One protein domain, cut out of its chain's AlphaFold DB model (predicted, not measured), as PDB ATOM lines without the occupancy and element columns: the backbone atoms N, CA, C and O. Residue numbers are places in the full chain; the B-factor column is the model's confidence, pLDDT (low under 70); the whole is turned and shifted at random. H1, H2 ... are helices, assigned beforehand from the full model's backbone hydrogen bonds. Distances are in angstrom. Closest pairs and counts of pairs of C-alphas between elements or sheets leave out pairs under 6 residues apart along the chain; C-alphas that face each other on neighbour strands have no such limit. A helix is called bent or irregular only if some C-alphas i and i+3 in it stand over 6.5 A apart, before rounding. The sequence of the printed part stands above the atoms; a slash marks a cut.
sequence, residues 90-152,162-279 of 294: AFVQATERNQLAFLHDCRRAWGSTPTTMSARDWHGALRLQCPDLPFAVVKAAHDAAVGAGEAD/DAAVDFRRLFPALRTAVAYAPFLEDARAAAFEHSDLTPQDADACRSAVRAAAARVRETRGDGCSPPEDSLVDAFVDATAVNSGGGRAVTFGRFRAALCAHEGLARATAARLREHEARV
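This is residues 90 to 152 and 162 to 279 of the 294 residues of an uncharacterized protein of Micromonas commoda (strain RCC299 / NOUM17 / CCMP2709) (UniProt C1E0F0). Three crossed helices, H3, H4 and H8, touch one another and make the core of a compact helical body. H1 and H9 pack on H4 and H2 packs on H3, while on the other side H7 packs on H8 and leads to the longest helix, H6, which folds back along H5 as a helical hairpin. The printed part has 181 residues with nine named helices, H1 to H9 in order, and no named strand; its class is all helix, and the helix packing is mostly crossed. The radius of gyration of the C-alphas is 16.0 A, and the spans are 48 by 39 by 26 A.

The longest helix, H6, residues 202 to 220, touches H5, residues 181 to 191, in a hairpin at a steep tilt of 38 degrees, opposite ways; their closest C-alphas, of Ala 191 and Cys 205, are 5.1 A apart. With residues 206 to 210 alone, H6 touches H7, residues 228 to 238, in a second hairpin, closest at the C-alphas of Arg 210 and Glu 228, 7.3 A. H7 touches H8, residues 251 to 260, closest at the C-alphas of Ala 238 and Phe 254, 4.9 A. H8 touches residues 140 to 145 of H3, residues 135 to 146, closest at the C-alphas of Ala 144 and Ala 256, 4.6 A. The hub is H4, residues 167 to 179, which touches four helices. Its closest C-alphas to H3 are Ala 173 and Ala 141, 4.5 A, at a steep tilt of 49 degrees, and to H8 Ala 173 and Cys 259, 4.8 A. H1, residues 96 to 110, touches H4 at a shallow tilt of 14 degrees, opposite ways, closest at the C-alphas of Trp 110 and Phe 167, 6.5 A. H9, residues 262 to 279, is about perpendicular to H4 at 89 degrees and touches it with residues 264 to 269 alone, closest at the C-alphas of Ala 265 and Pro 172, 5.8 A. H9 also touches H1, with residues 271 to 276 alone, closest at the C-alphas of Leu 272 and Leu 100, 5.8 A. H2, residues 119 to 126, touches H3, closest at the C-alphas of Ala 119 and Lys 139, 5.6 A. Each O i to N i+4 pair is within hydrogen-bond range in H1, H2, H3, H5, H6, H7, H8 and H9, and 7 of 9 are in H4.

H1 begins at C-alpha 96, (-42.373, -11.868, 20.855), and is 20.8 A long. H6 measures 26.3 A and H9 25.4 A; H9 ends at C-alpha 279, (-48.131, 1.509, 18.696). H4 is irregular, but only just: C-alphas 169 and 172 are 6.7 A apart.

The C-alphas of Gly 244 and Val 279 are the two farthest apart, at 52.8 A. Residues 153 to 161 are not printed, and C-alphas 152 and 162 are 14.1 A apart across this cut, between H3 and H4. The link from H7 to H8, residues 239 to 250, is long. The pLDDT is under 70 at residues 148 to 152, 162, 194 to 200 and 241 to 247.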
ATOM      1  N   ALA A  90     -51.081 -20.651  19.680       96.06
ATOM      2  CA  ALA A  90     -49.894 -20.953  18.888       96.06
ATOM      3  C   ALA A  90     -49.426 -19.737  18.067       96.06
ATOM      4  O   ALA A  90     -48.227 -19.473  17.986       96.06
ATOM      5  N   PHE A  91     -50.353 -18.940  17.521       96.12
ATOM      6  CA  PHE A  91     -50.017 -17.703  16.816       96.12
ATOM      7  C   PHE A  91     -49.519 -16.614  17.772       96.12
ATOM      8  O   PHE A  91     -48.547 -15.921  17.457       96.12
ATOM      9  N   VAL A  92     -50.139 -16.476  18.949       96.81
ATOM     10  CA  VAL A  92     -49.677 -15.548  19.998       96.81
ATOM     11  C   VAL A  92     -48.245 -15.879  20.418       96.81
ATOM     12  O   VAL A  92     -47.416 -14.981  20.518       96.81
ATOM     13  N   GLN A  93     -47.934 -17.164  20.591       95.38
ATOM     14  CA  GLN A  93     -46.620 -17.667  21.000       95.38
ATOM     15  C   GLN A  93     -45.582 -17.739  19.877       95.38
ATOM     16  O   GLN A  93     -44.416 -18.017  20.157       95.38
ATOM     17  N   ALA A  94     -45.972 -17.512  18.620       93.81
ATOM     18  CA  ALA A  94     -45.068 -17.651  17.481       93.81
ATOM     19  C   ALA A  94     -43.941 -16.609  17.483       93.81
ATOM     20  O   ALA A  94     -42.852 -16.891  17.001       93.81
ATOM     21  N   THR A  95     -44.198 -15.401  17.998       93.38
ATOM     22  CA  THR A  95     -43.197 -14.326  18.049       93.38
ATOM     23  C   THR A  95     -43.386 -13.461  19.287       93.38
ATOM     24  O   THR A  95     -44.511 -13.247  19.745       93.38
ATOM     25  N   GLU A  96     -42.303 -12.852  19.769       92.88
ATOM     26  CA  GLU A  96     -42.373 -11.868  20.855       92.88
ATOM     27  C   GLU A  96     -43.291 -10.687  20.499       92.88
ATOM     28  O   GLU A  96     -44.058 -10.194  21.326       92.88
ATOM     29  N   ARG A  97     -43.290 -10.243  19.235       94.19
ATOM     30  CA  ARG A  97     -44.177  -9.161  18.788       94.19
ATOM     31  C   ARG A  97     -45.655  -9.537  18.935       94.19
ATOM     32  O   ARG A  97     -46.443  -8.656  19.284       94.19
ATOM     33  N   ASN A  98     -46.022 -10.797  18.696       96.44
ATOM     34  CA  ASN A  98     -47.389 -11.284  18.888       96.44
ATOM     35  C   ASN A  98     -47.744 -11.380  20.378       96.44
ATOM     36  O   ASN A  98     -48.800 -10.890  20.772       96.44
ATOM     37  N   GLN A  99     -46.846 -11.906  21.216       96.44
ATOM     38  CA  GLN A  99     -47.029 -11.942  22.673       96.44
ATOM     39  C   GLN A  99     -47.254 -10.532  23.250       96.44
ATOM     40  O   GLN A  99     -48.185 -10.308  24.023       96.44
ATOM     41  N   LEU A 100     -46.437  -9.553  22.844       96.75
ATOM     42  CA  LEU A 100     -46.554  -8.165  23.302       96.75
ATOM     43  C   LEU A 100     -47.839  -7.491  22.807       96.75
ATOM     44  O   LEU A 100     -48.453  -6.745  23.567       96.75
ATOM     45  N   ALA A 101     -48.259  -7.766  21.569       97.25
ATOM     46  CA  ALA A 101     -49.539  -7.295  21.043       97.25
ATOM     47  C   ALA A 101     -50.716  -7.875  21.848       97.25
ATOM     48  O   ALA A 101     -51.621  -7.139  22.233       97.25
ATOM     49  N   PHE A 102     -50.657  -9.164  22.197       97.88
ATOM     50  CA  PHE A 102     -51.689  -9.824  22.997       97.88
ATOM     51  C   PHE A 102     -51.780  -9.202  24.394       97.88
ATOM     52  O   PHE A 102     -52.855  -8.806  24.835       97.88
ATOM     53  N   LEU A 103     -50.640  -9.019  25.066       97.38
ATOM     54  CA  LEU A 103     -50.580  -8.382  26.385       97.38
ATOM     55  C   LEU A 103     -51.044  -6.920  26.351       97.38
ATOM     56  O   LEU A 103     -51.703  -6.460  27.288       97.38
ATOM     57  N   HIS A 104     -50.714  -6.188  25.285       96.44
ATOM     58  CA  HIS A 104     -51.205  -4.834  25.055       96.44
ATOM     59  C   HIS A 104     -52.734  -4.806  24.937       96.44
ATOM     60  O   HIS A 104     -53.381  -4.000  25.612       96.44
ATOM     61  N   ASP A 105     -53.310  -5.712  24.144       95.25
ATOM     62  CA  ASP A 105     -54.756  -5.826  23.960       95.25
ATOM     63  C   ASP A 105     -55.466  -6.242  25.257       95.25
ATOM     64  O   ASP A 105     -56.459  -5.616  25.632       95.25
ATOM     65  N   CYS A 106     -54.916  -7.198  26.016       95.56
ATOM     66  CA  CYS A 106     -55.425  -7.553  27.343       95.56
ATOM     67  C   CYS A 106     -55.423  -6.349  28.290       95.56
ATOM     68  O   CYS A 106     -56.420  -6.081  28.956       95.56
ATOM     69  N   ARG A 107     -54.330  -5.578  28.339       95.19
ATOM     70  CA  ARG A 107     -54.256  -4.401  29.213       95.19
ATOM     71  C   ARG A 107     -55.209  -3.295  28.785       95.19
ATOM     72  O   ARG A 107     -55.739  -2.592  29.639       95.19
ATOM     73  N   ARG A 108     -55.433  -3.133  27.482       94.12
ATOM     74  CA  ARG A 108     -56.415  -2.184  26.955       94.12
ATOM     75  C   ARG A 108     -57.847  -2.600  27.299       94.12
ATOM     76  O   ARG A 108     -58.648  -1.725  27.603       94.12
ATOM     77  N   ALA A 109     -58.156  -3.895  27.257       93.75
ATOM     78  CA  ALA A 109     -59.485  -4.416  27.564       93.75
ATOM     79  C   ALA A 109     -59.793  -4.421  29.072       93.75
ATOM     80  O   ALA A 109     -60.900  -4.072  29.469       93.75
ATOM     81  N   TRP A 110     -58.814  -4.784  29.906       95.19
ATOM     82  CA  TRP A 110     -59.043  -5.110  31.320       95.19
ATOM     83  C   TRP A 110     -58.322  -4.189  32.313       95.19
ATOM     84  O   TRP A 110     -58.591  -4.238  33.510       95.19
ATOM     85  N   GLY A 111     -57.416  -3.316  31.860       91.31
ATOM     86  CA  GLY A 111     -56.557  -2.507  32.740       91.31
ATOM     87  C   GLY A 111     -57.288  -1.489  33.621       91.31
ATOM     88  O   GLY A 111     -56.760  -1.072  34.656       91.31
ATOM     89  N   SER A 112     -58.495  -1.087  33.224       90.50
ATOM     90  CA  SER A 112     -59.372  -0.193  33.988       90.50
ATOM     91  C   SER A 112     -60.455  -0.927  34.777       90.50
ATOM     92  O   SER A 112     -61.198  -0.276  35.506       90.50
ATOM     93  N   THR A 113     -60.570  -2.247  34.632       89.69
ATOM     94  CA  THR A 113     -61.628  -3.035  35.262       89.69
ATOM     95  C   THR A 113     -61.309  -3.219  36.750       89.69
ATOM     96  O   THR A 113     -60.278  -3.812  37.070       89.69
ATOM     97  N   PRO A 114     -62.151  -2.721  37.677       84.19
ATOM     98  CA  PRO A 114     -61.909  -2.849  39.117       84.19
ATOM     99  C   PRO A 114     -62.299  -4.229  39.672       84.19
ATOM    100  O   PRO A 114     -62.153  -4.473  40.866       84.19
ATOM    101  N   THR A 115     -62.826  -5.118  38.830       91.00
ATOM    102  CA  THR A 115     -63.329  -6.434  39.222       91.00
ATOM    103  C   THR A 115     -62.193  -7.366  39.632       91.00
ATOM    104  O   THR A 115     -61.225  -7.560  38.896       91.00
ATOM    105  N   THR A 116     -62.351  -7.979  40.799       93.44
ATOM    106  CA  THR A 116     -61.554  -9.119  41.245       93.44
ATOM    107  C   THR A 116     -62.211 -10.402  40.758       93.44
ATOM    108  O   THR A 116     -63.420 -10.565  40.913       93.44
ATOM    109  N   MET A 117     -61.438 -11.308  40.169       93.56
ATOM    110  CA  MET A 117     -61.960 -12.543  39.578       93.56
ATOM    111  C   MET A 117     -61.106 -13.739  40.007       93.56
ATOM    112  O   MET A 117     -59.913 -13.587  40.298       93.56
ATOM    113  N   SER A 118     -61.719 -14.923  40.060       94.31
ATOM    114  CA  SER A 118     -60.997 -16.180  40.271       94.31
ATOM    115  C   SER A 118     -60.101 -16.502  39.063       94.31
ATOM    116  O   SER A 118     -60.242 -15.915  37.984       94.31
ATOM    117  N   ALA A 119     -59.190 -17.471  39.195       93.56
ATOM    118  CA  ALA A 119     -58.360 -17.919  38.072       93.56
ATOM    119  C   ALA A 119     -59.197 -18.417  36.874       93.56
ATOM    120  O   ALA A 119     -58.846 -18.158  35.721       93.56
ATOM    121  N   ARG A 120     -60.306 -19.128  37.139       94.81
ATOM    122  CA  ARG A 120     -61.205 -19.660  36.098       94.81
ATOM    123  C   ARG A 120     -61.958 -18.542  35.387       94.81
ATOM    124  O   ARG A 120     -62.062 -18.561  34.163       94.81
ATOM    125  N   ASP A 121     -62.408 -17.544  36.134       95.38
ATOM    126  CA  ASP A 121     -63.109 -16.396  35.566       95.38
ATOM    127  C   ASP A 121     -62.162 -15.529  34.728       95.38
ATOM    128  O   ASP A 121     -62.511 -15.131  33.616       95.38
ATOM    129  N   TRP A 122     -60.931 -15.292  35.203       95.88
ATOM    130  CA  TRP A 122     -59.899 -14.626  34.404       95.88
ATOM    131  C   TRP A 122     -59.587 -15.388  33.122       95.88
ATOM    132  O   TRP A 122     -59.412 -14.776  32.072       95.88
ATOM    133  N   HIS A 123     -59.537 -16.719  33.185       96.81
ATOM    134  CA  HIS A 123     -59.345 -17.545  31.999       96.81
ATOM    135  C   HIS A 123     -60.499 -17.379  31.012       96.81
ATOM    136  O   HIS A 123     -60.247 -17.104  29.842       96.81
ATOM    137  N   GLY A 124     -61.749 -17.435  31.479       95.69
ATOM    138  CA  GLY A 124     -62.928 -17.159  30.655       95.69
ATOM    139  C   GLY A 124     -62.898 -15.769  30.011       95.69
ATOM    140  O   GLY A 124     -63.142 -15.643  28.811       95.69
ATOM    141  N   ALA A 125     -62.526 -14.737  30.772       95.12
ATOM    142  CA  ALA A 125     -62.414 -13.368  30.277       95.12
ATOM    143  C   ALA A 125     -61.311 -13.219  29.215       95.12
ATOM    144  O   ALA A 125     -61.555 -12.677  28.138       95.12
ATOM    145  N   LEU A 126     -60.110 -13.743  29.480       95.81
ATOM    146  CA  LEU A 126     -58.970 -13.656  28.563       95.81
ATOM    147  C   LEU A 126     -59.174 -14.475  27.278       95.81
ATOM    148  O   LEU A 126     -58.579 -14.158  26.243       95.81
ATOM    149  N   ARG A 127     -60.060 -15.480  27.299       96.00
ATOM    150  CA  ARG A 127     -60.451 -16.225  26.094       96.00
ATOM    151  C   ARG A 127     -61.199 -15.387  25.062       96.00
ATOM    152  O   ARG A 127     -61.208 -15.753  23.890       96.00
ATOM    153  N   LEU A 128     -61.749 -14.236  25.454       93.81
ATOM    154  CA  LEU A 128     -62.301 -13.266  24.504       93.81
ATOM    155  C   LEU A 128     -61.213 -12.654  23.607       93.81
ATOM    156  O   LEU A 128     -61.507 -12.243  22.488       93.81
ATOM    157  N   GLN A 129     -59.959 -12.599  24.073       93.69
ATOM    158  CA  GLN A 129     -58.818 -12.146  23.272       93.69
ATOM    159  C   GLN A 129     -58.095 -13.300  22.566       93.69
ATOM    160  O   GLN A 129     -57.632 -13.108  21.443       93.69
ATOM    161  N   CYS A 130     -58.000 -14.478  23.193       96.50
ATOM    162  CA  CYS A 130     -57.347 -15.669  22.637       96.50
ATOM    163  C   CYS A 130     -58.159 -16.943  22.972       96.50
ATOM    164  O   CYS A 130     -58.119 -17.406  24.114       96.50
ATOM    165  N   PRO A 131     -58.911 -17.519  22.014       96.12
ATOM    166  CA  PRO A 131     -59.972 -18.500  22.279       96.12
ATOM    167  C   PRO A 131     -59.501 -19.823  22.898       96.12
ATOM    168  O   PRO A 131     -60.287 -20.502  23.563       96.12
ATOM    169  N   ASP A 132     -58.242 -20.189  22.699       97.12
ATOM    170  CA  ASP A 132     -57.581 -21.419  23.145       97.12
ATOM    171  C   ASP A 132     -56.440 -21.144  24.143       97.12
ATOM    172  O   ASP A 132     -55.579 -21.999  24.348       97.12
ATOM    173  N   LEU A 133     -56.432 -19.970  24.795       96.75
ATOM    174  CA  LEU A 133     -55.466 -19.639  25.847       96.75
ATOM    175  C   LEU A 133     -55.394 -20.771  26.894       96.75
ATOM    176  O   LEU A 133     -56.426 -21.103  27.485       96.75
ATOM    177  N   PRO A 134     -54.214 -21.347  27.190       96.12
ATOM    178  CA  PRO A 134     -54.109 -22.419  28.170       96.12
ATOM    179  C   PRO A 134     -54.429 -21.939  29.587       96.12
ATOM    180  O   PRO A 134     -53.862 -20.957  30.071       96.12
ATOM    181  N   PHE A 135     -55.275 -22.688  30.303       94.81
ATOM    182  CA  PHE A 135     -55.597 -22.391  31.704       94.81
ATOM    183  C   PHE A 135     -54.342 -22.364  32.589       94.81
ATOM    184  O   PHE A 135     -54.234 -21.534  33.485       94.81
ATOM    185  N   ALA A 136     -53.353 -23.211  32.285       91.38
ATOM    186  CA  ALA A 136     -52.074 -23.273  32.985       91.38
ATOM    187  C   ALA A 136     -51.339 -21.920  33.048       91.38
ATOM    188  O   ALA A 136     -50.749 -21.606  34.081       91.38
ATOM    189  N   VAL A 137     -51.411 -21.108  31.986       95.00
ATOM    190  CA  VAL A 137     -50.780 -19.776  31.916       95.00
ATOM    191  C   VAL A 137     -51.487 -18.795  32.849       95.00
ATOM    192  O   VAL A 137     -50.840 -18.058  33.589       95.00
ATOM    193  N   VAL A 138     -52.823 -18.807  32.851       95.81
ATOM    194  CA  VAL A 138     -53.627 -17.923  33.708       95.81
ATOM    195  C   VAL A 138     -53.508 -18.331  35.170       95.81
ATOM    196  O   VAL A 138     -53.313 -17.473  36.025       95.81
ATOM    197  N   LYS A 139     -53.551 -19.637  35.454       92.75
ATOM    198  CA  LYS A 139     -53.369 -20.171  36.803       92.75
ATOM    199  C   LYS A 139     -51.995 -19.801  37.361       92.75
ATOM    200  O   LYS A 139     -51.923 -19.310  38.473       92.75
ATOM    201  N   ALA A 140     -50.925 -19.950  36.578       90.94
ATOM    202  CA  ALA A 140     -49.577 -19.538  36.982       90.94
ATOM    203  C   ALA A 140     -49.505 -18.068  37.406       90.94
ATOM    204  O   ALA A 140     -48.930 -17.733  38.439       90.94
ATOM    205  N   ALA A 141     -50.098 -17.193  36.592       94.94
ATOM    206  CA  ALA A 141     -50.140 -15.767  36.860       94.94
ATOM    207  C   ALA A 141     -50.970 -15.441  38.106       94.94
ATOM    208  O   ALA A 141     -50.608 -14.559  38.881       94.94
ATOM    209  N   HIS A 142     -52.083 -16.149  38.289       94.56
ATOM    210  CA  HIS A 142     -52.975 -15.984  39.428       94.56
ATOM    211  C   HIS A 142     -52.324 -16.467  40.729       94.56
ATOM    212  O   HIS A 142     -52.230 -15.677  41.663       94.56
ATOM    213  N   ASP A 143     -51.762 -17.681  40.746       91.44
ATOM    214  CA  ASP A 143     -51.026 -18.246  41.887       91.44
ATOM    215  C   ASP A 143     -49.890 -17.296  42.323       91.44
ATOM    216  O   ASP A 143     -49.717 -17.002  43.507       91.44
ATOM    217  N   ALA A 144     -49.147 -16.741  41.358       91.81
ATOM    218  CA  ALA A 144     -48.096 -15.756  41.612       91.81
ATOM    219  C   ALA A 144     -48.628 -14.428  42.181       91.81
ATOM    220  O   ALA A 144     -47.950 -13.785  42.979       91.81
ATOM    221  N   ALA A 145     -49.828 -14.002  41.779       91.94
ATOM    222  CA  ALA A 145     -50.435 -12.752  42.234       91.94
ATOM    223  C   ALA A 145     -51.085 -12.859  43.627       91.94
ATOM    224  O   ALA A 145     -51.146 -11.853  44.347       91.94
ATOM    225  N   VAL A 146     -51.566 -14.050  43.999       89.88
ATOM    226  CA  VAL A 146     -52.028 -14.378  45.359       89.88
ATOM    227  C   VAL A 146     -50.832 -14.537  46.302       89.88
ATOM    228  O   VAL A 146     -50.854 -13.995  47.405       89.88
ATOM    229  N   GLY A 147     -49.757 -15.174  45.827       80.94
ATOM    230  CA  GLY A 147     -48.548 -15.487  46.586       80.94
ATOM    231  C   GLY A 147     -48.428 -16.995  46.818       80.94
ATOM    232  O   GLY A 147     -49.394 -17.656  47.184       80.94
ATOM    233  N   ALA A 148     -47.228 -17.555  46.630       57.53
ATOM    234  CA  ALA A 148     -46.953 -19.002  46.657       57.53
ATOM    235  C   ALA A 148     -47.125 -19.695  48.037       57.53
ATOM    236  O   ALA A 148     -46.688 -20.835  48.208       57.53
ATOM    237  N   GLY A 149     -47.717 -19.008  49.024       49.47
ATOM    238  CA  GLY A 149     -47.873 -19.451  50.415       49.47
ATOM    239  C   GLY A 149     -49.240 -20.038  50.783       49.47
ATOM    240  O   GLY A 149     -49.356 -20.605  51.861       49.47
ATOM    241  N   GLU A 150     -50.251 -19.947  49.913       45.59
ATOM    242  CA  GLU A 150     -51.596 -20.521  50.157       45.59
ATOM    243  C   GLU A 150     -51.946 -21.669  49.194       45.59
ATOM    244  O   GLU A 150     -53.069 -22.162  49.180       45.59
ATOM    245  N   ALA A 151     -50.990 -22.104  48.372       45.69
ATOM    246  CA  ALA A 151     -51.185 -23.144  47.364       45.69
ATOM    247  C   ALA A 151     -50.693 -24.526  47.836       45.69
ATOM    248  O   ALA A 151     -50.118 -25.263  47.033       45.69
ATOM    249  N   ASP A 152     -50.860 -24.847  49.125       40.94
ATOM    250  CA  ASP A 152     -50.505 -26.163  49.665       40.94
ATOM    251  C   ASP A 152     -51.743 -27.049  49.858       40.94
ATOM    252  O   ASP A 152     -52.768 -26.619  50.382       40.94
ATOM    253  N   ASP A 162     -60.742 -19.761  45.335       62.97
ATOM    254  CA  ASP A 162     -61.616 -18.568  45.392       62.97
ATOM    255  C   ASP A 162     -60.924 -17.242  45.752       62.97
ATOM    256  O   ASP A 162     -61.579 -16.209  45.892       62.97
ATOM    257  N   ALA A 163     -59.590 -17.218  45.854       83.38
ATOM    258  CA  ALA A 163     -58.870 -15.957  46.013       83.38
ATOM    259  C   ALA A 163     -59.075 -15.090  44.760       83.38
ATOM    260  O   ALA A 163     -58.512 -15.345  43.693       83.38
ATOM    261  N   ALA A 164     -59.920 -14.069  44.867       90.75
ATOM    262  CA  ALA A 164     -60.209 -13.167  43.766       90.75
ATOM    263  C   ALA A 164     -59.097 -12.115  43.653       90.75
ATOM    264  O   ALA A 164     -58.755 -11.433  44.620       90.75
ATOM    265  N   VAL A 165     -58.533 -11.965  42.456       93.00
ATOM    266  CA  VAL A 165     -57.438 -11.022  42.189       93.00
ATOM    267  C   VAL A 165     -57.892 -10.035  41.123       93.00
ATOM    268  O   VAL A 165     -58.566 -10.422  40.172       93.00
ATOM    269  N   ASP A 166     -57.564  -8.753  41.275       94.50
ATOM    270  CA  ASP A 166     -57.821  -7.753  40.235       94.50
ATOM    271  C   ASP A 166     -56.793  -7.841  39.093       94.50
ATOM    272  O   ASP A 166     -55.695  -8.391  39.232       94.50
ATOM    273  N   PHE A 167     -57.117  -7.252  37.940       95.44
ATOM    274  CA  PHE A 167     -56.232  -7.326  36.779       95.44
ATOM    275  C   PHE A 167     -54.866  -6.668  37.020       95.44
ATOM    276  O   PHE A 167     -53.869  -7.108  36.456       95.44
ATOM    277  N   ARG A 168     -54.776  -5.618  37.846       93.25
ATOM    278  CA  ARG A 168     -53.510  -4.903  38.087       93.25
ATOM    279  C   ARG A 168     -52.522  -5.769  38.854       93.25
ATOM    280  O   ARG A 168     -51.325  -5.674  38.588       93.25
ATOM    281  N   ARG A 169     -53.018  -6.615  39.757       93.19
ATOM    282  CA  ARG A 169     -52.220  -7.619  40.470       93.19
ATOM    283  C   ARG A 169     -51.885  -8.827  39.595       93.19
ATOM    284  O   ARG A 169     -50.751  -9.289  39.631       93.19
ATOM    285  N   LEU A 170     -52.825  -9.297  38.771       95.38
ATOM    286  CA  LEU A 170     -52.604 -10.426  37.857       95.38
ATOM    287  C   LEU A 170     -51.598 -10.093  36.742       95.38
ATOM    288  O   LEU A 170     -50.755 -10.909  36.369       95.38
ATOM    289  N   PHE A 171     -51.700  -8.892  36.171       96.38
ATOM    290  CA  PHE A 171     -51.061  -8.556  34.902       96.38
ATOM    291  C   PHE A 171     -49.527  -8.654  34.904       96.38
ATOM    292  O   PHE A 171     -48.979  -9.156  33.921       96.38
ATOM    293  N   PRO A 172     -48.790  -8.229  35.950       96.00
ATOM    294  CA  PRO A 172     -47.347  -8.426  36.009       96.00
ATOM    295  C   PRO A 172     -46.935  -9.885  35.831       96.00
ATOM    296  O   PRO A 172     -46.093 -10.154  34.976       96.00
ATOM    297  N   ALA A 173     -47.583 -10.793  36.561       96.00
ATOM    298  CA  ALA A 173     -47.323 -12.223  36.490       96.00
ATOM    299  C   ALA A 173     -47.814 -12.829  35.167       96.00
ATOM    300  O   ALA A 173     -47.124 -13.660  34.584       96.00
ATOM    301  N   LEU A 174     -48.942 -12.349  34.627       97.12
ATOM    302  CA  LEU A 174     -49.449 -12.769  33.317       97.12
ATOM    303  C   LEU A 174     -48.457 -12.460  32.195       97.12
ATOM    304  O   LEU A 174     -48.245 -13.297  31.325       97.12
ATOM    305  N   ARG A 175     -47.811 -11.289  32.214       96.25
ATOM    306  CA  ARG A 175     -46.778 -10.956  31.216       96.25
ATOM    307  C   ARG A 175     -45.618 -11.939  31.262       96.25
ATOM    308  O   ARG A 175     -45.184 -12.397  30.210       96.25
ATOM    309  N   THR A 176     -45.139 -12.261  32.461       96.19
ATOM    310  CA  THR A 176     -44.060 -13.231  32.659       96.19
ATOM    311  C   THR A 176     -44.493 -14.622  32.191       96.19
ATOM    312  O   THR A 176     -43.785 -15.245  31.405       96.19
ATOM    313  N   ALA A 177     -45.695 -15.064  32.575       96.25
ATOM    314  CA  ALA A 177     -46.255 -16.351  32.174       96.25
ATOM    315  C   ALA A 177     -46.409 -16.472  30.649       96.25
ATOM    316  O   ALA A 177     -46.071 -17.504  30.082       96.25
ATOM    317  N   VAL A 178     -46.876 -15.419  29.968       96.88
ATOM    318  CA  VAL A 178     -47.016 -15.396  28.502       96.88
ATOM    319  C   VAL A 178     -45.651 -15.388  27.812       96.88
ATOM    320  O   VAL A 178     -45.466 -16.133  26.852       96.88
ATOM    321  N   ALA A 179     -44.707 -14.563  28.277       95.31
ATOM    322  CA  ALA A 179     -43.391 -14.416  27.650       95.31
ATOM    323  C   ALA A 179     -42.555 -15.701  27.734       95.31
ATOM    324  O   ALA A 179     -41.893 -16.075  26.769       95.31
ATOM    325  N   TYR A 180     -42.626 -16.394  28.873       95.62
ATOM    326  CA  TYR A 180     -41.829 -17.590  29.147       95.62
ATOM    327  C   TYR A 180     -42.638 -18.890  29.072       95.62
ATOM    328  O   TYR A 180     -42.151 -19.929  29.508       95.62
ATOM    329  N   ALA A 181     -43.848 -18.871  28.498       94.38
ATOM    330  CA  ALA A 181     -44.662 -20.075  28.324       94.38
ATOM    331  C   ALA A 181     -43.914 -21.220  27.608       94.38
ATOM    332  O   ALA A 181     -43.956 -22.334  28.122       94.38
ATOM    333  N   PRO A 182     -43.175 -20.994  26.497       91.69
ATOM    334  CA  PRO A 182     -42.455 -22.077  25.820       91.69
ATOM    335  C   PRO A 182     -41.387 -22.709  26.714       91.69
ATOM    336  O   PRO A 182     -41.271 -23.925  26.782       91.69
ATOM    337  N   PHE A 183     -40.656 -21.872  27.456       93.69
ATOM    338  CA  PHE A 183     -39.685 -22.331  28.441       93.69
ATOM    339  C   PHE A 183     -40.340 -23.137  29.564       93.69
ATOM    340  O   PHE A 183     -39.806 -24.167  29.953       93.69
ATOM    341  N   LEU A 184     -41.487 -22.696  30.078       92.06
ATOM    342  CA  LEU A 184     -42.186 -23.397  31.151       92.06
ATOM    343  C   LEU A 184     -42.685 -24.779  30.708       92.06
ATOM    344  O   LEU A 184     -42.586 -25.719  31.491       92.06
ATOM    345  N   GLU A 185     -43.176 -24.917  29.475       90.50
ATOM    346  CA  GLU A 185     -43.567 -26.221  28.921       90.50
ATOM    347  C   GLU A 185     -42.350 -27.147  28.752       90.50
ATOM    348  O   GLU A 185     -42.371 -28.283  29.230       90.50
ATOM    349  N   ASP A 186     -41.250 -26.644  28.181       89.56
ATOM    350  CA  ASP A 186     -40.009 -27.414  28.024       89.56
ATOM    351  C   ASP A 186     -39.389 -27.802  29.376       89.56
ATOM    352  O   ASP A 186     -38.885 -28.914  29.537       89.56
ATOM    353  N   ALA A 187     -39.421 -26.900  30.360       89.75
ATOM    354  CA  ALA A 187     -38.926 -27.149  31.709       89.75
ATOM    355  C   ALA A 187     -39.786 -28.192  32.428       89.75
ATOM    356  O   ALA A 187     -39.242 -29.066  33.101       89.75
ATOM    357  N   ARG A 188     -41.114 -28.147  32.255       89.38
ATOM    358  CA  ARG A 188     -42.023 -29.162  32.797       89.38
ATOM    359  C   ARG A 188     -41.689 -30.541  32.246       89.38
ATOM    360  O   ARG A 188     -41.510 -31.468  33.028       89.38
ATOM    361  N   ALA A 189     -41.585 -30.651  30.923       87.62
ATOM    362  CA  ALA A 189     -41.282 -31.909  30.253       87.62
ATOM    363  C   ALA A 189     -39.887 -32.436  30.618       87.62
ATOM    364  O   ALA A 189     -39.715 -33.629  30.806       87.62
ATOM    365  N   ALA A 190     -38.889 -31.559  30.757       86.31
ATOM    366  CA  ALA A 190     -37.514 -31.982  31.013       86.31
ATOM    367  C   ALA A 190     -37.207 -32.289  32.485       86.31
ATOM    368  O   ALA A 190     -36.318 -33.090  32.757       86.31
ATOM    369  N   ALA A 191     -37.866 -31.608  33.427       84.69
ATOM    370  CA  ALA A 191     -37.459 -31.619  34.831       84.69
ATOM    371  C   ALA A 191     -38.559 -32.062  35.809       84.69
ATOM    372  O   ALA A 191     -38.242 -32.379  36.949       84.69
ATOM    373  N   PHE A 192     -39.828 -32.099  35.388       82.06
ATOM    374  CA  PHE A 192     -40.977 -32.361  36.267       82.06
ATOM    375  C   PHE A 192     -41.956 -33.406  35.693       82.06
ATOM    376  O   PHE A 192     -43.123 -33.439  36.079       82.06
ATOM    377  N   GLU A 193     -41.509 -34.256  34.759       74.75
ATOM    378  CA  GLU A 193     -42.360 -35.249  34.078       74.75
ATOM    379  C   GLU A 193     -42.965 -36.292  35.039       74.75
ATOM    380  O   GLU A 193     -44.041 -36.831  34.778       74.75
ATOM    381  N   HIS A 194     -42.297 -36.571  36.166       64.94
ATOM    382  CA  HIS A 194     -42.603 -37.709  37.040       64.94
ATOM    383  C   HIS A 194     -42.819 -37.353  38.522       64.94
ATOM    384  O   HIS A 194     -42.528 -38.185  39.377       64.94
ATOM    385  N   SER A 195     -43.410 -36.186  38.821       60.53
ATOM    386  CA  SER A 195     -43.837 -35.744  40.172       60.53
ATOM    387  C   SER A 195     -42.842 -34.860  40.949       60.53
ATOM    388  O   SER A 195     -41.769 -34.513  40.452       60.53
ATOM    389  N   ASP A 196     -43.268 -34.418  42.136       62.12
ATOM    390  CA  ASP A 196     -42.589 -33.445  43.003       62.12
ATOM    391  C   ASP A 196     -41.173 -33.875  43.398       62.12
ATOM    392  O   ASP A 196     -40.918 -35.025  43.755       62.12
ATOM    393  N   LEU A 197     -40.240 -32.922  43.359       64.62
ATOM    394  CA  LEU A 197     -38.816 -33.205  43.501       64.62
ATOM    395  C   LEU A 197     -38.339 -33.029  44.937       64.62
ATOM    396  O   LEU A 197     -38.668 -32.039  45.593       64.62
ATOM    397  N   THR A 198     -37.495 -33.957  45.389       59.09
ATOM    398  CA  THR A 198     -36.822 -33.908  46.692       59.09
ATOM    399  C   THR A 198     -35.531 -33.070  46.622       59.09
ATOM    400  O   THR A 198     -35.059 -32.742  45.528       59.09
ATOM    401  N   PRO A 199     -34.880 -32.726  47.755       57.22
ATOM    402  CA  PRO A 199     -33.654 -31.927  47.739       57.22
ATOM    403  C   PRO A 199     -32.483 -32.638  47.045       57.22
ATOM    404  O   PRO A 199     -31.566 -31.967  46.578       57.22
ATOM    405  N   GLN A 200     -32.496 -33.977  46.993       60.22
ATOM    406  CA  GLN A 200     -31.455 -34.787  46.349       60.22
ATOM    407  C   GLN A 200     -31.547 -34.722  44.816       60.22
ATOM    408  O   GLN A 200     -30.521 -34.773  44.142       60.22
ATOM    409  N   ASP A 201     -32.746 -34.492  44.274       73.38
ATOM    410  CA  ASP A 201     -32.997 -34.359  42.832       73.38
ATOM    411  C   ASP A 201     -32.835 -32.913  42.331       73.38
ATOM    412  O   ASP A 201     -32.886 -32.637  41.128       73.38
ATOM    413  N   ALA A 202     -32.618 -31.962  43.244       75.12
ATOM    414  CA  ALA A 202     -32.627 -30.535  42.938       75.12
ATOM    415  C   ALA A 202     -31.498 -30.110  41.983       75.12
ATOM    416  O   ALA A 202     -31.711 -29.238  41.143       75.12
ATOM    417  N   ASP A 203     -30.307 -30.715  42.068       79.56
ATOM    418  CA  ASP A 203     -29.195 -30.418  41.149       79.56
ATOM    419  C   ASP A 203     -29.444 -30.935  39.729       79.56
ATOM    420  O   ASP A 203     -29.189 -30.225  38.747       79.56
ATOM    421  N   ALA A 204     -29.988 -32.149  39.611       81.75
ATOM    422  CA  ALA A 204     -30.379 -32.724  38.329       81.75
ATOM    423  C   ALA A 204     -31.496 -31.890  37.685       81.75
ATOM    424  O   ALA A 204     -31.402 -31.527  36.512       81.75
ATOM    425  N   CYS A 205     -32.489 -31.484  38.478       81.56
ATOM    426  CA  CYS A 205     -33.567 -30.614  38.029       81.56
ATOM    427  C   CYS A 205     -33.068 -29.230  37.594       81.56
ATOM    428  O   CYS A 205     -33.383 -28.788  36.489       81.56
ATOM    429  N   ARG A 206     -32.217 -28.564  38.390       84.19
ATOM    430  CA  ARG A 206     -31.593 -27.290  37.991       84.19
ATOM    431  C   ARG A 206     -30.863 -27.420  36.658       84.19
ATOM    432  O   ARG A 206     -30.980 -26.544  35.802       84.19
ATOM    433  N   SER A 207     -30.133 -28.516  36.467       86.94
ATOM    434  CA  SER A 207     -29.418 -28.795  35.219       86.94
ATOM    435  C   SER A 207     -30.382 -29.001  34.043       86.94
ATOM    436  O   SER A 207     -30.174 -28.425  32.975       86.94
ATOM    437  N   ALA A 208     -31.475 -29.740  34.243       88.19
ATOM    438  CA  ALA A 208     -32.510 -29.954  33.233       88.19
ATOM    439  C   ALA A 208     -33.246 -28.655  32.856       88.19
ATOM    440  O   ALA A 208     -33.467 -28.392  31.671       88.19
ATOM    441  N   VAL A 209     -33.559 -27.800  33.831       88.12
ATOM    442  CA  VAL A 209     -34.188 -26.495  33.585       88.12
ATOM    443  C   VAL A 209     -33.242 -25.536  32.861       88.12
ATOM    444  O   VAL A 209     -33.664 -24.858  31.924       88.12
ATOM    445  N   ARG A 210     -31.951 -25.512  33.212       89.50
ATOM    446  CA  ARG A 210     -30.935 -24.759  32.452       89.50
ATOM    447  C   ARG A 210     -30.842 -25.239  31.005       89.50
ATOM    448  O   ARG A 210     -30.797 -24.419  30.091       89.50
ATOM    449  N   ALA A 211     -30.866 -26.553  30.787       89.75
ATOM    450  CA  ALA A 211     -30.867 -27.122  29.444       89.75
ATOM    451  C   ALA A 211     -32.136 -26.741  28.659       89.75
ATOM    452  O   ALA A 211     -32.046 -26.431  27.473       89.75
ATOM    453  N   ALA A 212     -33.306 -26.704  29.306       89.06
ATOM    454  CA  ALA A 212     -34.542 -26.217  28.691       89.06
ATOM    455  C   ALA A 212     -34.442 -24.734  28.293       89.06
ATOM    456  O   ALA A 212     -34.784 -24.376  27.167       89.06
ATOM    457  N   ALA A 213     -33.900 -23.880  29.166       90.12
ATOM    458  CA  ALA A 213     -33.654 -22.471  28.856       90.12
ATOM    459  C   ALA A 213     -32.710 -22.298  27.652       90.12
ATOM    460  O   ALA A 213     -32.999 -21.506  26.754       90.12
ATOM    461  N   ALA A 214     -31.630 -23.084  27.582       90.06
ATOM    462  CA  ALA A 214     -30.706 -23.070  26.448       90.06
ATOM    463  C   ALA A 214     -31.391 -23.469  25.128       90.06
ATOM    464  O   ALA A 214     -31.275 -22.744  24.142       90.06
ATOM    465  N   ARG A 215     -32.191 -24.546  25.118       90.44
ATOM    466  CA  ARG A 215     -32.942 -24.974  23.920       90.44
ATOM    467  C   ARG A 215     -33.942 -23.922  23.441       90.44
ATOM    468  O   ARG A 215     -34.060 -23.671  22.241       90.44
ATOM    469  N   VAL A 216     -34.658 -23.278  24.364       88.62
ATOM    470  CA  VAL A 216     -35.593 -22.199  24.003       88.62
ATOM    471  C   VAL A 216     -34.848 -20.989  23.456       88.62
ATOM    472  O   VAL A 216     -35.302 -20.387  22.485       88.62
ATOM    473  N   ARG A 217     -33.683 -20.654  24.017       88.19
ATOM    474  CA  ARG A 217     -32.829 -19.583  23.495       88.19
ATOM    475  C   ARG A 217     -32.361 -19.868  22.068       88.19
ATOM    476  O   ARG A 217     -32.450 -18.986  21.223       88.19
ATOM    477  N   GLU A 218     -31.914 -21.087  21.790       86.75
ATOM    478  CA  GLU A 218     -31.458 -21.492  20.453       86.75
ATOM    479  C   GLU A 218     -32.589 -21.452  19.418       86.75
ATOM    480  O   GLU A 218     -32.391 -21.008  18.291       86.75
ATOM    481  N   THR A 219     -33.791 -21.888  19.799       84.94
ATOM    482  CA  THR A 219     -34.922 -22.018  18.866       84.94
ATOM    483  C   THR A 219     -35.755 -20.746  18.711       84.94
ATOM    484  O   THR A 219     -36.377 -20.551  17.669       84.94
ATOM    485  N   ARG A 220     -35.809 -19.886  19.738       82.44
ATOM    486  CA  ARG A 220     -36.709 -18.715  19.798       82.44
ATOM    487  C   ARG A 220     -36.014 -17.398  20.146       82.44
ATOM    488  O   ARG A 220     -36.679 -16.362  20.205       82.44
ATOM    489  N   GLY A 221     -34.704 -17.420  20.368       82.19
ATOM    490  CA  GLY A 221     -33.902 -16.257  20.732       82.19
ATOM    491  C   GLY A 221     -33.953 -15.897  22.219       82.19
ATOM    492  O   GLY A 221     -34.751 -16.418  23.006       82.19
ATOM    493  N   ASP A 222     -33.103 -14.945  22.604       79.75
ATOM    494  CA  ASP A 222     -32.889 -14.538  24.001       79.75
ATOM    495  C   ASP A 222     -34.142 -13.998  24.698       79.75
ATOM    496  O   ASP A 222     -34.293 -14.137  25.911       79.75
ATOM    497  N   GLY A 223     -35.078 -13.409  23.948       79.88
ATOM    498  CA  GLY A 223     -36.295 -12.823  24.508       79.88
ATOM    499  C   GLY A 223     -37.210 -13.838  25.206       79.88
ATOM    500  O   GLY A 223     -37.921 -13.459  26.139       79.88
ATOM    501  N   CYS A 224     -37.174 -15.109  24.798       82.19
ATOM    502  CA  CYS A 224     -38.073 -16.158  25.294       82.19
ATOM    503  C   CYS A 224     -37.452 -17.035  26.394       82.19
ATOM    504  O   CYS A 224     -38.135 -17.911  26.925       82.19
ATOM    505  N   SER A 225     -36.179 -16.817  26.740       89.69
ATOM    506  CA  SER A 225     -35.488 -17.535  27.813       89.69
ATOM    507  C   SER A 225     -35.301 -16.618  29.022       89.69
ATOM    508  O   SER A 225     -34.782 -15.510  28.869       89.69
ATOM    509  N   PRO A 226     -35.651 -17.055  30.241       90.25
ATOM    510  CA  PRO A 226     -35.287 -16.314  31.442       90.25
ATOM    511  C   PRO A 226     -33.752 -16.308  31.630       90.25
ATOM    512  O   PRO A 226     -33.078 -17.250  31.191       90.25
ATOM    513  N   PRO A 227     -33.177 -15.265  32.262       91.94
ATOM    514  CA  PRO A 227     -31.783 -15.264  32.697       91.94
ATOM    515  C   PRO A 227     -31.532 -16.344  33.748       91.94
ATOM    516  O   PRO A 227     -32.431 -16.682  34.520       91.94
ATOM    517  N   GLU A 228     -30.301 -16.849  33.806       89.25
ATOM    518  CA  GLU A 228     -29.937 -17.935  34.721       89.25
ATOM    519  C   GLU A 228     -30.154 -17.561  36.191       89.25
ATOM    520  O   GLU A 228     -30.753 -18.340  36.926       89.25
ATOM    521  N   ASP A 229     -29.766 -16.352  36.595       89.50
ATOM    522  CA  ASP A 229     -29.944 -15.884  37.974       89.50
ATOM    523  C   ASP A 229     -31.421 -15.930  38.396       89.50
ATOM    524  O   ASP A 229     -31.757 -16.437  39.460       89.50
ATOM    525  N   SER A 230     -32.333 -15.528  37.501       92.06
ATOM    526  CA  SER A 230     -33.779 -15.573  37.767       92.06
ATOM    527  C   SER A 230     -34.327 -16.995  37.886       92.06
ATOM    528  O   SER A 230     -35.331 -17.206  38.563       92.06
ATOM    529  N   LEU A 231     -33.704 -17.973  37.220       89.88
ATOM    530  CA  LEU A 231     -34.057 -19.384  37.379       89.88
ATOM    531  C   LEU A 231     -33.633 -19.899  38.747       89.88
ATOM    532  O   LEU A 231     -34.409 -20.597  39.395       89.88
ATOM    533  N   VAL A 232     -32.414 -19.560  39.174       87.81
ATOM    534  CA  VAL A 232     -31.886 -19.952  40.483       87.81
ATOM    535  C   VAL A 232     -32.743 -19.353  41.595       87.81
ATOM    536  O   VAL A 232     -33.201 -20.102  42.455       87.81
ATOM    537  N   ASP A 233     -33.037 -18.056  41.520       89.25
ATOM    538  CA  ASP A 233     -33.881 -17.355  42.490       89.25
ATOM    539  C   ASP A 233     -35.284 -17.978  42.552       89.25
ATOM    540  O   ASP A 233     -35.747 -18.363  43.624       89.25
ATOM    541  N   ALA A 234     -35.925 -18.208  41.399       88.88
ATOM    542  CA  ALA A 234     -37.240 -18.849  41.346       88.88
ATOM    543  C   ALA A 234     -37.237 -20.278  41.918       88.88
ATOM    544  O   ALA A 234     -38.221 -20.703  42.523       88.88
ATOM    545  N   PHE A 235     -36.149 -21.034  41.746       86.44
ATOM    546  CA  PHE A 235     -35.994 -22.351  42.367       86.44
ATOM    547  C   PHE A 235     -35.876 -22.265  43.887       86.44
ATOM    548  O   PHE A 235     -36.489 -23.069  44.591       86.44
ATOM    549  N   VAL A 236     -35.089 -21.314  44.392       86.25
ATOM    550  CA  VAL A 236     -34.922 -21.086  45.832       86.25
ATOM    551  C   VAL A 236     -36.258 -20.693  46.455       86.25
ATOM    552  O   VAL A 236     -36.673 -21.323  47.425       86.25
ATOM    553  N   ASP A 237     -36.975 -19.750  45.845       85.44
ATOM    554  CA  ASP A 237     -38.281 -19.275  46.316       85.44
ATOM    555  C   ASP A 237     -39.364 -20.360  46.264       85.44
ATOM    556  O   ASP A 237     -40.261 -20.412  47.107       85.44
ATOM    557  N   ALA A 238     -39.289 -21.260  45.283       84.56
ATOM    558  CA  ALA A 238     -40.214 -22.380  45.162       84.56
ATOM    559  C   ALA A 238     -39.935 -23.521  46.149       84.56
ATOM    560  O   ALA A 238     -40.787 -24.397  46.317       84.56
ATOM    561  N   THR A 239     -38.758 -23.529  46.782       82.50
ATOM    562  CA  THR A 239     -38.354 -24.567  47.728       82.50
ATOM    563  C   THR A 239     -39.018 -24.327  49.078       82.50
ATOM    564  O   THR A 239     -38.629 -23.432  49.825       82.50
ATOM    565  N   ALA A 240     -39.986 -25.169  49.432       70.19
ATOM    566  CA  ALA A 240     -40.628 -25.122  50.741       70.19
ATOM    567  C   ALA A 240     -40.183 -26.262  51.646       70.19
ATOM    568  O   ALA A 240     -39.766 -27.321  51.178       70.19
ATOM    569  N   VAL A 241     -40.273 -26.031  52.955       60.03
ATOM    570  CA  VAL A 241     -40.100 -27.070  53.969       60.03
ATOM    571  C   VAL A 241     -41.443 -27.775  54.127       60.03
ATOM    572  O   VAL A 241     -42.394 -27.169  54.612       60.03
ATOM    573  N   ASN A 242     -41.524 -29.036  53.711       60.53
ATOM    574  CA  ASN A 242     -42.709 -29.861  53.920       60.53
ATOM    575  C   ASN A 242     -42.892 -30.149  55.416       60.53
ATOM    576  O   ASN A 242     -41.929 -30.156  56.186       60.53
ATOM    577  N   SER A 243     -44.113 -30.507  55.807       51.25
ATOM    578  CA  SER A 243     -44.515 -30.874  57.175       51.25
ATOM    579  C   SER A 243     -43.661 -31.987  57.816       51.25
ATOM    580  O   SER A 243     -43.598 -32.097  59.037       51.25
ATOM    581  N   GLY A 244     -42.955 -32.789  57.006       58.06
ATOM    582  CA  GLY A 244     -41.986 -33.806  57.443       58.06
ATOM    583  C   GLY A 244     -40.521 -33.342  57.527       58.06
ATOM    584  O   GLY A 244     -39.633 -34.177  57.664       58.06
ATOM    585  N   GLY A 245     -40.234 -32.045  57.377       59.84
ATOM    586  CA  GLY A 245     -38.878 -31.475  57.412       59.84
ATOM    587  C   GLY A 245     -38.054 -31.641  56.125       59.84
ATOM    588  O   GLY A 245     -36.956 -31.091  56.029       59.84
ATOM    589  N   GLY A 246     -38.564 -32.359  55.120       63.66
ATOM    590  CA  GLY A 246     -37.956 -32.455  53.788       63.66
ATOM    591  C   GLY A 246     -38.255 -31.216  52.942       63.66
ATOM    592  O   GLY A 246     -39.360 -30.686  53.007       63.66
ATOM    593  N   ARG A 247     -37.293 -30.738  52.143       69.94
ATOM    594  CA  ARG A 247     -37.554 -29.661  51.174       69.94
ATOM    595  C   ARG A 247     -38.042 -30.246  49.851       69.94
ATOM    596  O   ARG A 247     -37.385 -31.139  49.334       69.94
ATOM    597  N   ALA A 248     -39.140 -29.752  49.292       78.56
ATOM    598  CA  ALA A 248     -39.592 -30.179  47.970       78.56
ATOM    599  C   ALA A 248     -39.909 -28.986  47.067       78.56
ATOM    600  O   ALA A 248     -40.275 -27.908  47.542       78.56
ATOM    601  N   VAL A 249     -39.748 -29.188  45.759       82.12
ATOM    602  CA  VAL A 249     -40.105 -28.210  44.726       82.12
ATOM    603  C   VAL A 249     -41.097 -28.861  43.774       82.12
ATOM    604  O   VAL A 249     -40.771 -29.836  43.098       82.12
ATOM    605  N   THR A 250     -42.294 -28.286  43.692       85.88
ATOM    606  CA  THR A 250     -43.305 -28.680  42.704       85.88
ATOM    607  C   THR A 250     -43.202 -27.780  41.475       85.88
ATOM    608  O   THR A 250     -42.815 -26.608  41.576       85.88
ATOM    609  N   PHE A 251     -43.595 -28.281  40.299       87.31
ATOM    610  CA  PHE A 251     -43.617 -27.449  39.088       87.31
ATOM    611  C   PHE A 251     -44.546 -26.238  39.246       87.31
ATOM    612  O   PHE A 251     -44.239 -25.145  38.771       87.31
ATOM    613  N   GLY A 252     -45.676 -26.413  39.941       86.94
ATOM    614  CA  GLY A 252     -46.618 -25.332  40.226       86.94
ATOM    615  C   GLY A 252     -45.966 -24.189  41.003       86.94
ATOM    616  O   GLY A 252     -46.092 -23.032  40.595       86.94
ATOM    617  N   ARG A 253     -45.208 -24.514  42.061       86.38
ATOM    618  CA  ARG A 253     -44.482 -23.535  42.884       86.38
ATOM    619  C   ARG A 253     -43.350 -22.872  42.114       86.38
ATOM    620  O   ARG A 253     -43.259 -21.650  42.136       86.38
ATOM    621  N   PHE A 254     -42.550 -23.648  41.379       90.12
ATOM    622  CA  PHE A 254     -41.489 -23.110  40.520       90.12
ATOM    623  C   PHE A 254     -42.043 -22.116  39.498       90.12
ATOM    624  O   PHE A 254     -41.557 -20.993  39.368       90.12
ATOM    625  N   ARG A 255     -43.120 -22.497  38.814       91.50
ATOM    626  CA  ARG A 255     -43.786 -21.648  37.831       91.50
ATOM    627  C   ARG A 255     -44.352 -20.372  38.460       91.50
ATOM    628  O   ARG A 255     -44.200 -19.303  37.870       91.50
ATOM    629  N   ALA A 256     -44.992 -20.464  39.628       90.44
ATOM    630  CA  ALA A 256     -45.519 -19.299  40.341       90.44
ATOM    631  C   ALA A 256     -44.391 -18.358  40.802       90.44
ATOM    632  O   ALA A 256     -44.471 -17.157  40.552       90.44
ATOM    633  N   ALA A 257     -43.312 -18.899  41.377       91.94
ATOM    634  CA  ALA A 257     -42.132 -18.137  41.785       91.94
ATOM    635  C   ALA A 257     -41.490 -17.410  40.595       91.94
ATOM    636  O   ALA A 257     -41.248 -16.206  40.651       91.94
ATOM    637  N   LEU A 258     -41.328 -18.098  39.461       93.56
ATOM    638  CA  LEU A 258     -40.810 -17.485  38.240       93.56
ATOM    639  C   LEU A 258     -41.717 -16.351  37.740       93.56
ATOM    640  O   LEU A 258     -41.227 -15.299  37.334       93.56
ATOM    641  N   CYS A 259     -43.040 -16.534  37.785       94.44
ATOM    642  CA  CYS A 259     -43.994 -15.500  37.377       94.44
ATOM    643  C   CYS A 259     -44.011 -14.294  38.330       94.44
ATOM    644  O   CYS A 259     -44.246 -13.171  37.874       94.44
ATOM    645  N   ALA A 260     -43.736 -14.516  39.618       93.50
ATOM    646  CA  ALA A 260     -43.608 -13.485  40.646       93.50
ATOM    647  C   ALA A 260     -42.239 -12.776  40.633       93.50
ATOM    648  O   ALA A 260     -42.118 -11.683  41.185       93.50
ATOM    649  N   HIS A 261     -41.224 -13.353  39.978       94.88
ATOM    650  CA  HIS A 261     -39.856 -12.842  39.992       94.88
ATOM    651  C   HIS A 261     -39.762 -11.398  39.468       94.88
ATOM    652  O   HIS A 261     -40.013 -11.103  38.289       94.88
ATOM    653  N   GLU A 262     -39.338 -10.472  40.331       92.38
ATOM    654  CA  GLU A 262     -39.390  -9.042  40.027       92.38
ATOM    655  C   GLU A 262     -38.506  -8.641  38.841       92.38
ATOM    656  O   GLU A 262     -38.879  -7.776  38.043       92.38
ATOM    657  N   GLY A 263     -37.329  -9.260  38.705       93.12
ATOM    658  CA  GLY A 263     -36.414  -8.987  37.595       93.12
ATOM    659  C   GLY A 263     -37.051  -9.307  36.241       93.12
ATOM    660  O   GLY A 263     -36.958  -8.512  35.302       93.12
ATOM    661  N   LEU A 264     -37.797 -10.414  36.169       93.81
ATOM    662  CA  LEU A 264     -38.499 -10.842  34.959       93.81
ATOM    663  C   LEU A 264     -39.714  -9.952  34.692       93.81
ATOM    664  O   LEU A 264     -39.932  -9.522  33.555       93.81
ATOM    665  N   ALA A 265     -40.462  -9.602  35.741       92.94
ATOM    666  CA  ALA A 265     -41.579  -8.672  35.645       92.94
ATOM    667  C   ALA A 265     -41.128  -7.281  35.154       92.94
ATOM    668  O   ALA A 265     -41.811  -6.664  34.334       92.94
ATOM    669  N   ARG A 266     -39.965  -6.783  35.603       93.88
ATOM    670  CA  ARG A 266     -39.373  -5.516  35.131       93.88
ATOM    671  C   ARG A 266     -38.924  -5.601  33.675       93.88
ATOM    672  O   ARG A 266     -39.225  -4.683  32.906       93.88
ATOM    673  N   ALA A 267     -38.245  -6.683  33.293       93.62
ATOM    674  CA  ALA A 267     -37.770  -6.892  31.928       93.62
ATOM    675  C   ALA A 267     -38.941  -6.956  30.933       93.62
ATOM    676  O   ALA A 267     -38.992  -6.173  29.984       93.62
ATOM    677  N   THR A 268     -39.940  -7.801  31.197       94.69
ATOM    678  CA  THR A 268     -41.144  -7.915  30.352       94.69
ATOM    679  C   THR A 268     -41.950  -6.611  30.321       94.69
ATOM    680  O   THR A 268     -42.467  -6.222  29.272       94.69
ATOM    681  N   ALA A 269     -41.999  -5.861  31.430       95.69
ATOM    682  CA  ALA A 269     -42.608  -4.532  31.454       95.69
ATOM    683  C   ALA A 269     -41.906  -3.530  30.531       95.69
ATOM    684  O   ALA A 269     -42.582  -2.716  29.901       95.69
ATOM    685  N   ALA A 270     -40.571  -3.554  30.468       95.88
ATOM    686  CA  ALA A 270     -39.807  -2.663  29.603       95.88
ATOM    687  C   ALA A 270     -40.127  -2.914  28.125       95.88
ATOM    688  O   ALA A 270     -40.472  -1.969  27.414       95.88
ATOM    689  N   ARG A 271     -40.136  -4.185  27.708       94.88
ATOM    690  CA  ARG A 271     -40.464  -4.585  26.331       94.88
ATOM    691  C   ARG A 271     -41.890  -4.195  25.941       94.88
ATOM    692  O   ARG A 271     -42.124  -3.646  24.865       94.88
ATOM    693  N   LEU A 272     -42.849  -4.384  26.848       96.31
ATOM    694  CA  LEU A 272     -44.234  -3.972  26.621       96.31
ATOM    695  C   LEU A 272     -44.383  -2.442  26.510       96.31
ATOM    696  O   LEU A 272     -45.074  -1.957  25.615       96.31
ATOM    697  N   ARG A 273     -43.698  -1.659  27.356       96.62
ATOM    698  CA  ARG A 273     -43.699  -0.186  27.242       96.62
ATOM    699  C   ARG A 273     -43.119   0.291  25.914       96.62
ATOM    700  O   ARG A 273     -43.629   1.252  25.336       96.62
ATOM    701  N   GLU A 274     -42.066  -0.362  25.429       95.19
ATOM    702  CA  GLU A 274     -41.483  -0.066  24.124       95.19
ATOM    703  C   GLU A 274     -42.456  -0.387  22.985       95.19
ATOM    704  O   GLU A 274     -42.682   0.455  22.107       95.19
ATOM    705  N   HIS A 275     -43.099  -1.559  23.035       94.94
ATOM    706  CA  HIS A 275     -44.145  -1.937  22.086       94.94
ATOM    707  C   HIS A 275     -45.265  -0.888  22.048       94.94
ATOM    708  O   HIS A 275     -45.636  -0.407  20.979       94.94
ATOM    709  N   GLU A 276     -45.759  -0.463  23.207       95.00
ATOM    710  CA  GLU A 276     -46.796   0.565  23.325       95.00
ATOM    711  C   GLU A 276     -46.363   1.919  22.783       95.00
ATOM    712  O   GLU A 276     -47.147   2.607  22.134       95.00
ATOM    713  N   ALA A 277     -45.118   2.327  23.033       94.94
ATOM    714  CA  ALA A 277     -44.582   3.551  22.455       94.94
ATOM    715  C   ALA A 277     -44.529   3.466  20.922       94.94
ATOM    716  O   ALA A 277     -44.770   4.461  20.237       94.94
ATOM    717  N   ARG A 278     -44.244   2.287  20.359       93.50
ATOM    718  CA  ARG A 278     -44.310   2.051  18.912       93.50
ATOM    719  C   ARG A 278     -45.748   2.119  18.393       93.50
ATOM    720  O   ARG A 278     -45.983   2.856  17.439       93.50
ATOM    721  N   VAL A 279     -46.701   1.457  19.053       94.56
ATOM    722  CA  VAL A 279     -48.131   1.509  18.696       94.56
ATOM    723  C   VAL A 279     -48.663   2.943  18.767       94.56
ATOM    724  O   VAL A 279     -49.257   3.419  17.807       94.56
TER     725      VAL A 279